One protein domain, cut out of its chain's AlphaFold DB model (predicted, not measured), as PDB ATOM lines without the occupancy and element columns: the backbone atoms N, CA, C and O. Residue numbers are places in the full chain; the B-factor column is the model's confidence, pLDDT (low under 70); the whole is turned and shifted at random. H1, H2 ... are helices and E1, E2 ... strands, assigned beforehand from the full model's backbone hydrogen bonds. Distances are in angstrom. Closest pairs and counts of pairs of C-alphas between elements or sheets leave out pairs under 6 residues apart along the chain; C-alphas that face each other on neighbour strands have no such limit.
ATOM      1  N   ASP A  20     186.423  91.743 197.149       98.12
ATOM      2  CA  ASP A  20     186.266  91.940 198.592       98.12
ATOM      3  C   ASP A  20     184.842  92.354 198.969       98.12
ATOM      4  O   ASP A  20     184.300  91.874 199.960       98.12
ATOM      5  N   ALA A  21     184.206  93.237 198.196       97.88
ATOM      6  CA  ALA A  21     182.841  93.668 198.478       97.88
ATOM      7  C   ALA A  21     181.839  92.513 198.315       97.88
ATOM      8  O   ALA A  21     180.953  92.352 199.155       97.88
ATOM      9  N   LEU A  22     182.006  91.687 197.278       97.69
ATOM     10  CA  LEU A  22     181.191  90.492 197.047       97.69
ATOM     11  C   LEU A  22     181.366  89.469 198.176       97.69
ATOM     12  O   LEU A  22     180.380  89.033 198.767       97.69
ATOM     13  N   LEU A  23     182.614  89.137 198.518       98.12
ATOM     14  CA  LEU A  23     182.940  88.168 199.566       98.12
ATOM     15  C   LEU A  23     182.439  88.627 200.936       98.12
ATOM     16  O   LEU A  23     181.784  87.853 201.630       98.12
ATOM     17  N   ASN A  24     182.656  89.894 201.295       97.75
ATOM     18  CA  ASN A  24     182.144  90.455 202.545       97.75
ATOM     19  C   ASN A  24     180.613  90.431 202.593       97.75
ATOM     20  O   ASN A  24     180.038  90.098 203.628       97.75
ATOM     21  N   ALA A  25     179.937  90.751 201.485       97.25
ATOM     22  CA  ALA A  25     178.480  90.714 201.430       97.25
ATOM     23  C   ALA A  25     177.933  89.290 201.615       97.25
ATOM     24  O   ALA A  25     176.977  89.096 202.368       97.25
ATOM     25  N   TRP A  26     178.548  88.292 200.977       96.31
ATOM     26  CA  TRP A  26     178.165  86.884 201.121       96.31
ATOM     27  C   TRP A  26     178.467  86.348 202.524       96.31
ATOM     28  O   TRP A  26     177.618  85.694 203.130       96.31
ATOM     29  N   ALA A  27     179.640  86.671 203.070       96.31
ATOM     30  CA  ALA A  27     180.033  86.282 204.417       96.31
ATOM     31  C   ALA A  27     179.084  86.864 205.476       96.31
ATOM     32  O   ALA A  27     178.646  86.139 206.371       96.31
ATOM     33  N   ALA A  28     178.716  88.141 205.338       95.31
ATOM     34  CA  ALA A  28     177.761  88.809 206.217       95.31
ATOM     35  C   ALA A  28     176.354  88.204 206.110       95.31
ATOM     36  O   ALA A  28     175.705  88.001 207.134       95.31
ATOM     37  N   ALA A  29     175.897  87.871 204.898       94.81
ATOM     38  CA  ALA A  29     174.606  87.215 204.688       94.81
ATOM     39  C   ALA A  29     174.534  85.853 205.398       94.81
ATOM     40  O   ALA A  29     173.533  85.547 206.041       94.81
ATOM     41  N   ALA A  30     175.607  85.059 205.325       93.00
ATOM     42  CA  ALA A  30     175.685  83.765 205.998       93.00
ATOM     43  C   ALA A  30     175.627  83.900 207.530       93.00
ATOM     44  O   ALA A  30     174.915  83.141 208.186       93.00
ATOM     45  N   LEU A  31     176.338  84.880 208.096       92.44
ATOM     46  CA  LEU A  31     176.312  85.160 209.536       92.44
ATOM     47  C   LEU A  31     174.934  85.634 210.006       92.44
ATOM     48  O   LEU A  31     174.446  85.190 211.040       92.44
ATOM     49  N   GLU A  32     174.290  86.510 209.238       91.88
ATOM     50  CA  GLU A  32     172.945  86.993 209.549       91.88
ATOM     51  C   GLU A  32     171.912  85.860 209.493       91.88
ATOM     52  O   GLU A  32     171.079  85.752 210.390       91.88
ATOM     53  N   ALA A  33     172.002  84.976 208.492       89.88
ATOM     54  CA  ALA A  33     171.078  83.855 208.327       89.88
ATOM     55  C   ALA A  33     171.156  82.831 209.470       89.88
ATOM     56  O   ALA A  33     170.166  82.165 209.757       89.88
ATOM     57  N   LEU A  34     172.305  82.710 210.144       88.00
ATOM     58  CA  LEU A  34     172.442  81.854 211.324       88.00
ATOM     59  C   LEU A  34     171.746  82.424 212.564       88.00
ATOM     60  O   LEU A  34     171.366  81.658 213.450       88.00
ATOM     61  N   GLY A  35     171.583  83.747 212.644       76.94
ATOM     62  CA  GLY A  35     171.244  84.430 213.890       76.94
ATOM     63  C   GLY A  35     172.390  84.358 214.912       76.94
ATOM     64  O   GLY A  35     173.244  83.477 214.856       76.94
ATOM     65  N   GLY A  36     172.427  85.297 215.863       63.53
ATOM     66  CA  GLY A  36     173.579  85.514 216.761       63.53
ATOM     67  C   GLY A  36     174.070  84.300 217.568       63.53
ATOM     68  O   GLY A  36     175.236  84.279 217.954       63.53
ATOM     69  N   ASP A  37     173.226  83.279 217.751       65.62
ATOM     70  CA  ASP A  37     173.532  82.074 218.538       65.62
ATOM     71  C   ASP A  37     173.548  80.787 217.681       65.62
ATOM     72  O   ASP A  37     173.694  79.675 218.200       65.62
ATOM     73  N   GLY A  38     173.355  80.906 216.364       68.00
ATOM     74  CA  GLY A  38     173.264  79.770 215.455       68.00
ATOM     75  C   GLY A  38     174.624  79.130 215.203       68.00
ATOM     76  O   GLY A  38     175.514  79.737 214.615       68.00
ATOM     77  N   MET A  39     174.777  77.863 215.592       76.75
ATOM     78  CA  MET A  39     175.939  77.051 215.229       76.75
ATOM     79  C   MET A  39     175.574  76.073 214.113       76.75
ATOM     80  O   MET A  39     174.544  75.398 214.173       76.75
ATOM     81  N   THR A  40     176.448  75.941 213.114       83.75
ATOM     82  CA  THR A  40     176.326  74.923 212.064       83.75
ATOM     83  C   THR A  40     177.587  74.075 211.980       83.75
ATOM     84  O   THR A  40     178.697  74.546 212.201       83.75
ATOM     85  N   ALA A  41     177.417  72.800 211.631       86.94
ATOM     86  CA  ALA A  41     178.539  71.893 211.421       86.94
ATOM     87  C   ALA A  41     179.166  72.029 210.024       86.94
ATOM     88  O   ALA A  41     180.269  71.524 209.819       86.94
ATOM     89  N   ARG A  42     178.443  72.598 209.044       91.50
ATOM     90  CA  ARG A  42     178.859  72.707 207.632       91.50
ATOM     91  C   ARG A  42     178.155  73.862 206.922       91.50
ATOM     92  O   ARG A  42     177.021  74.193 207.261       91.50
ATOM     93  N   ILE A  43     178.793  74.377 205.878       93.56
ATOM     94  CA  ILE A  43     178.240  75.359 204.942       93.56
ATOM     95  C   ILE A  43     178.266  74.756 203.534       93.56
ATOM     96  O   ILE A  43     179.258  74.144 203.130       93.56
ATOM     97  N   GLY A  44     177.175  74.920 202.789       93.94
ATOM     98  CA  GLY A  44     177.101  74.608 201.364       93.94
ATOM     99  C   GLY A  44     176.754  75.868 200.580       93.94
ATOM    100  O   GLY A  44     175.849  76.591 200.986       93.94
ATOM    101  N   ILE A  45     177.463  76.127 199.484       95.88
ATOM    102  CA  ILE A  45     177.212  77.266 198.596       95.88
ATOM    103  C   ILE A  45     176.904  76.746 197.192       95.88
ATOM    104  O   ILE A  45     177.715  76.043 196.591       95.88
ATOM    105  N   ALA A  46     175.728  77.112 196.685       95.31
ATOM    106  CA  ALA A  46     175.369  76.973 195.279       95.31
ATOM    107  C   ALA A  46     175.946  78.151 194.495       95.31
ATOM    108  O   ALA A  46     175.722  79.304 194.867       95.31
ATOM    109  N   VAL A  47     176.710  77.869 193.442       93.50
ATOM    110  CA  VAL A  47     177.389  78.886 192.635       93.50
ATOM    111  C   VAL A  47     177.252  78.554 191.146       93.50
ATOM    112  O   VAL A  47     177.330  77.379 190.783       93.50
ATOM    113  N   PRO A  48     177.028  79.552 190.274       89.81
ATOM    114  CA  PRO A  48     176.989  79.320 188.838       89.81
ATOM    115  C   PRO A  48     178.379  79.000 188.268       89.81
ATOM    116  O   PRO A  48     179.410  79.441 188.781       89.81
ATOM    117  N   SER A  49     178.382  78.266 187.158       88.12
ATOM    118  CA  SER A  49     179.574  77.936 186.372       88.12
ATOM    119  C   SER A  49     180.057  79.118 185.498       88.12
ATOM    120  O   SER A  49     179.261  80.001 185.160       88.12
ATOM    121  N   PRO A  50     181.337  79.135 185.066       92.56
ATOM    122  CA  PRO A  50     182.393  78.178 185.405       92.56
ATOM    123  C   PRO A  50     183.022  78.450 186.782       92.56
ATOM    124  O   PRO A  50     183.434  79.569 187.101       92.56
ATOM    125  N   PHE A  51     183.132  77.394 187.591       95.25
ATOM    126  CA  PHE A  51     183.677  77.436 188.946       95.25
ATOM    127  C   PHE A  51     184.360  76.101 189.276       95.25
ATOM    128  O   PHE A  51     183.790  75.031 189.064       95.25
ATOM    129  N   ASP A  52     185.581  76.143 189.808       96.31
ATOM    130  CA  ASP A  52     186.240  74.961 190.363       96.31
ATOM    131  C   ASP A  52     185.703  74.720 191.779       96.31
ATOM    132  O   ASP A  52     186.167  75.312 192.756       96.31
ATOM    133  N   HIS A  53     184.695  73.855 191.891       94.56
ATOM    134  CA  HIS A  53     184.025  73.555 193.159       94.56
ATOM    135  C   HIS A  53     184.955  72.905 194.197       94.56
ATOM    136  O   HIS A  53     184.772  73.096 195.407       94.56
ATOM    137  N   ALA A  54     185.962  72.156 193.739       94.25
ATOM    138  CA  ALA A  54     186.919  71.491 194.613       94.25
ATOM    139  C   ALA A  54     187.884  72.518 195.216       94.25
ATOM    140  O   ALA A  54     187.971  72.635 196.444       94.25
ATOM    141  N   ALA A  55     188.539  73.315 194.369       96.75
ATOM    142  CA  ALA A  55     189.470  74.353 194.802       96.75
ATOM    143  C   ALA A  55     188.758  75.548 195.462       96.75
ATOM    144  O   ALA A  55     189.331  76.206 196.328       96.75
ATOM    145  N   GLY A  56     187.496  75.803 195.112       97.62
ATOM    146  CA  GLY A  56     186.768  77.000 195.522       97.62
ATOM    147  C   GLY A  56     187.182  78.243 194.734       97.62
ATOM    148  O   GLY A  56     187.238  79.324 195.316       97.62
ATOM    149  N   VAL A  57     187.524  78.085 193.452       98.38
ATOM    150  CA  VAL A  57     188.034  79.160 192.588       98.38
ATOM    151  C   VAL A  57     187.016  79.482 191.500       98.38
ATOM    152  O   VAL A  57     186.552  78.590 190.794       98.38
ATOM    153  N   SER A  58     186.684  80.761 191.343       97.81
ATOM    154  CA  SER A  58     185.776  81.209 190.285       97.81
ATOM    155  C   SER A  58     186.522  81.431 188.970       97.81
ATOM    156  O   SER A  58     187.598  82.022 188.955       97.81
ATOM    157  N   TRP A  59     185.916  81.022 187.857       97.12
ATOM    158  CA  TRP A  59     186.393  81.304 186.498       97.12
ATOM    159  C   TRP A  59     185.385  82.133 185.698       97.12
ATOM    160  O   TRP A  59     185.495  82.264 184.480       97.12
ATOM    161  N   MET A  60     184.383  82.700 186.370       94.38
ATOM    162  CA  MET A  60     183.336  83.477 185.721       94.38
ATOM    163  C   MET A  60     183.892  84.796 185.177       94.38
ATOM    164  O   MET A  60     184.497  85.575 185.907       94.38
ATOM    165  N   THR A  61     183.651  85.064 183.895       93.12
ATOM    166  CA  THR A  61     184.101  86.286 183.202       93.12
ATOM    167  C   THR A  61     182.989  87.313 182.991       93.12
ATOM    168  O   THR A  61     183.277  88.469 182.687       93.12
ATOM    169  N   HIS A  62     181.724  86.911 183.145       87.12
ATOM    170  CA  HIS A  62     180.555  87.759 182.896       87.12
ATOM    171  C   HIS A  62     179.819  88.115 184.194       87.12
ATOM    172  O   HIS A  62     179.778  89.278 184.586       87.12
ATOM    173  N   LYS A  63     179.253  87.116 184.887       86.50
ATOM    174  CA  LYS A  63     178.658  87.301 186.221       86.50
ATOM    175  C   LYS A  63     179.764  87.299 187.270       86.50
ATOM    176  O   LYS A  63     180.632  86.437 187.215       86.50
ATOM    177  N   PHE A  64     179.730  88.239 188.217       94.06
ATOM    178  CA  PHE A  64     180.741  88.345 189.278       94.06
ATOM    179  C   PHE A  64     182.179  88.348 188.739       94.06
ATOM    180  O   PHE A  64     183.065  87.721 189.315       94.06
ATOM    181  N   ALA A  65     182.415  89.050 187.624       95.94
ATOM    182  CA  ALA A  65     183.680  89.011 186.885       95.94
ATOM    183  C   ALA A  65     184.907  89.382 187.742       95.94
ATOM    184  O   ALA A  65     186.009  88.896 187.496       95.94
ATOM    185  N   ALA A  66     184.719  90.192 188.790       97.56
ATOM    186  CA  ALA A  66     185.768  90.527 189.751       97.56
ATOM    187  C   ALA A  66     186.307  89.310 190.533       97.56
ATOM    188  O   ALA A  66     187.399  89.384 191.087       97.56
ATOM    189  N   LEU A  67     185.567  88.196 190.575       97.81
ATOM    190  CA  LEU A  67     185.994  86.939 191.190       97.81
ATOM    191  C   LEU A  67     186.766  86.027 190.227       97.81
ATOM    192  O   LEU A  67     187.153  84.931 190.623       97.81
ATOM    193  N   HIS A  68     186.992  86.419 188.971       97.88
ATOM    194  CA  HIS A  68     187.737  85.592 188.025       97.88
ATOM    195  C   HIS A  68     189.163  85.293 188.531       97.88
ATOM    196  O   HIS A  68     189.971  86.200 188.728       97.88
ATOM    197  N   GLY A  69     189.486  84.013 188.711       98.06
ATOM    198  CA  GLY A  69     190.753  83.530 189.265       98.06
ATOM    199  C   GLY A  69     190.891  83.690 190.784       98.06
ATOM    200  O   GLY A  69     191.958  83.412 191.328       98.06
ATOM    201  N   VAL A  70     189.842  84.131 191.487       98.38
ATOM    202  CA  VAL A  70     189.865  84.349 192.940       98.38
ATOM    203  C   VAL A  70     189.547  83.052 193.678       98.38
ATOM    204  O   VAL A  70     188.575  82.364 193.362       98.38
ATOM    205  N   ASN A  71     190.335  82.752 194.717       98.38
ATOM    206  CA  ASN A  71     190.027  81.710 195.695       98.38
ATOM    207  C   ASN A  71     188.913  82.189 196.641       98.38
ATOM    208  O   ASN A  71     189.168  82.747 197.708       98.38
ATOM    209  N   VAL A  72     187.665  81.965 196.231       98.38
ATOM    210  CA  VAL A  72     186.450  82.326 196.973       98.38
ATOM    211  C   VAL A  72     186.371  81.578 198.301       98.38
ATOM    212  O   VAL A  72     185.951  82.158 199.299       98.38
ATOM    213  N   ARG A  73     186.805  80.312 198.348       98.12
ATOM    214  CA  ARG A  73     186.857  79.533 199.597       98.12
ATOM    215  C   ARG A  73     187.707  80.234 200.649       98.12
ATOM    216  O   ARG A  73     187.223  80.445 201.756       98.12
ATOM    217  N   GLY A  74     188.944  80.570 200.288       98.12
ATOM    218  CA  GLY A  74     189.877  81.265 201.169       98.12
ATOM    219  C   GLY A  74     189.335  82.630 201.573       98.12
ATOM    220  O   GLY A  74     189.244  82.913 202.757       98.12
ATOM    221  N   GLY A  75     188.846  83.413 200.607       98.38
ATOM    222  CA  GLY A  75     188.277  84.732 200.883       98.38
ATOM    223  C   GLY A  75     187.105  84.709 201.871       98.38
ATOM    224  O   GLY A  75     187.057  85.523 202.786       98.38
ATOM    225  N   LEU A  76     186.182  83.749 201.749       98.31
ATOM    226  CA  LEU A  76     185.092  83.592 202.720       98.31
ATOM    227  C   LEU A  76     185.595  83.129 204.092       98.31
ATOM    228  O   LEU A  76     185.111  83.616 205.110       98.31
ATOM    229  N   GLN A  77     186.563  82.209 204.131       97.69
ATOM    230  CA  GLN A  77     187.180  81.762 205.384       97.69
ATOM    231  C   GLN A  77     187.880  82.918 206.107       97.69
ATOM    232  O   GLN A  77     187.691  83.080 207.311       97.69
ATOM    233  N   ASP A  78     188.592  83.770 205.372       98.12
ATOM    234  CA  ASP A  78     189.221  84.975 205.909       98.12
ATOM    235  C   ASP A  78     188.161  85.926 206.488       98.12
ATOM    236  O   ASP A  78     188.280  86.348 207.639       98.12
ATOM    237  N   CYS A  79     187.069  86.185 205.755       97.75
ATOM    238  CA  CYS A  79     185.944  87.004 206.228       97.75
ATOM    239  C   CYS A  79     185.259  86.453 207.494       97.75
ATOM    240  O   CYS A  79     184.662  87.224 208.246       97.75
ATOM    241  N   TRP A  80     185.306  85.140 207.733       96.69
ATOM    242  CA  TRP A  80     184.693  84.497 208.900       96.69
ATOM    243  C   TRP A  80     185.641  84.305 210.085       96.69
ATOM    244  O   TRP A  80     185.187  83.836 211.133       96.69
ATOM    245  N   THR A  81     186.913  84.689 209.970       96.88
ATOM    246  CA  THR A  81     187.887  84.574 211.067       96.88
ATOM    247  C   THR A  81     187.382  85.291 212.322       96.88
ATOM    248  O   THR A  81     186.987  86.457 212.276       96.88
ATOM    249  N   GLY A  82     187.386  84.600 213.464       94.19
ATOM    250  CA  GLY A  82     186.902  85.127 214.743       94.19
ATOM    251  C   GLY A  82     185.375  85.201 214.888       94.19
ATOM    252  O   GLY A  82     184.889  85.742 215.881       94.19
ATOM    253  N   THR A  83     184.612  84.663 213.934       93.50
ATOM    254  CA  THR A  83     183.143  84.574 213.999       93.50
ATOM    255  C   THR A  83     182.680  83.157 214.356       93.50
ATOM    256  O   THR A  83     183.477  82.226 214.439       93.50
ATOM    257  N   VAL A  84     181.366  82.955 214.512       92.69
ATOM    258  CA  VAL A  84     180.770  81.618 214.720       92.69
ATOM    259  C   VAL A  84     180.957  80.662 213.532       92.69
ATOM    260  O   VAL A  84     180.717  79.465 213.675       92.69
ATOM    261  N   LEU A  85     181.372  81.180 212.370       93.62
ATOM    262  CA  LEU A  85     181.660  80.396 211.168       93.62
ATOM    263  C   LEU A  85     183.147  80.081 210.971       93.62
ATOM    264  O   LEU A  85     183.495  79.380 210.018       93.62
ATOM    265  N   ASP A  86     184.015  80.555 211.864       95.31
ATOM    266  CA  ASP A  86     185.445  80.267 211.804       95.31
ATOM    267  C   ASP A  86     185.705  78.749 211.862       95.31
ATOM    268  O   ASP A  86     185.136  78.020 212.680       95.31
ATOM    269  N   GLY A  87     186.534  78.252 210.944       94.19
ATOM    270  CA  GLY A  87     186.872  76.833 210.820       94.19
ATOM    271  C   GLY A  87     185.733  75.908 210.364       94.19
ATOM    272  O   GLY A  87     185.954  74.697 210.244       94.19
ATOM    273  N   VAL A  88     184.530  76.420 210.077       95.38
ATOM    274  CA  VAL A  88     183.407  75.581 209.639       95.38
ATOM    275  C   VAL A  88     183.670  75.034 208.225       95.38
ATOM    276  O   VAL A  88     183.961  75.799 207.302       95.38
ATOM    277  N   PRO A  89     183.543  73.710 207.999       95.38
ATOM    278  CA  PRO A  89     183.733  73.120 206.680       95.38
ATOM    279  C   PRO A  89     182.776  73.693 205.631       95.38
ATOM    280  O   PRO A  89     181.553  73.607 205.774       95.38
TER     281      PRO A  89
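This is residues 20 to 89 of the 163 residues of the protein "ROK family protein" of Deinococcus sp. AJ005 (UniProt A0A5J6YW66). Two helices, H1 and H2, pack together at a steep angle, and a lone strand, E1, runs apart from both. A long looped stretch, residues 48 to 71, makes one end of the longest axis, and the link from H1 to E1 makes the other. The printed part has 70 residues, with two named helices and one named strand in the order H1, E1, H2; under half of the residues, 29 of 70, are in named elements, and the class is mostly helix. The whole is compact, with a radius of gyration of the C-alphas of 12.3 A, and elongated, spanning 37 by 23 by 18 A.

H1, residues 20 to 34, touches H2, residues 72 to 80. Their closest C-alphas are those of Leu 23 and Leu 76, 6.0 A apart. Their lines stand at a steep tilt of 60 degrees, and they run the same way. E1, residues 43 to 47, pairs with no named strand and is apart from H1 and from H2. Residues 51 to 52 pair with residues 57 to 58, antiparallel, in stretches too short to be named. In H1 and H2 every O i to N i+4 pair is within hydrogen-bond range.

H1 begins at C-alpha 20, at (186.266, 91.940, 198.592), and measures 21.3 A from first to last C-alpha. E1 begins at C-alpha 43, at (178.240, 75.359, 204.942), and measures 12.8 A. H2 measures 12.2 A and ends at C-alpha 80, at (184.693, 84.497, 208.900).

The two C-alphas farthest apart, those of Asp 37 and Thr 61, are 37.1 A apart. The printed part has no cut. The link from H1 to E1 is short, with 8 residues, and that from E1 to H2 is long, with 24. The mean pLDDT of the printed part is 93.1; residues 36 to 38 are under 70.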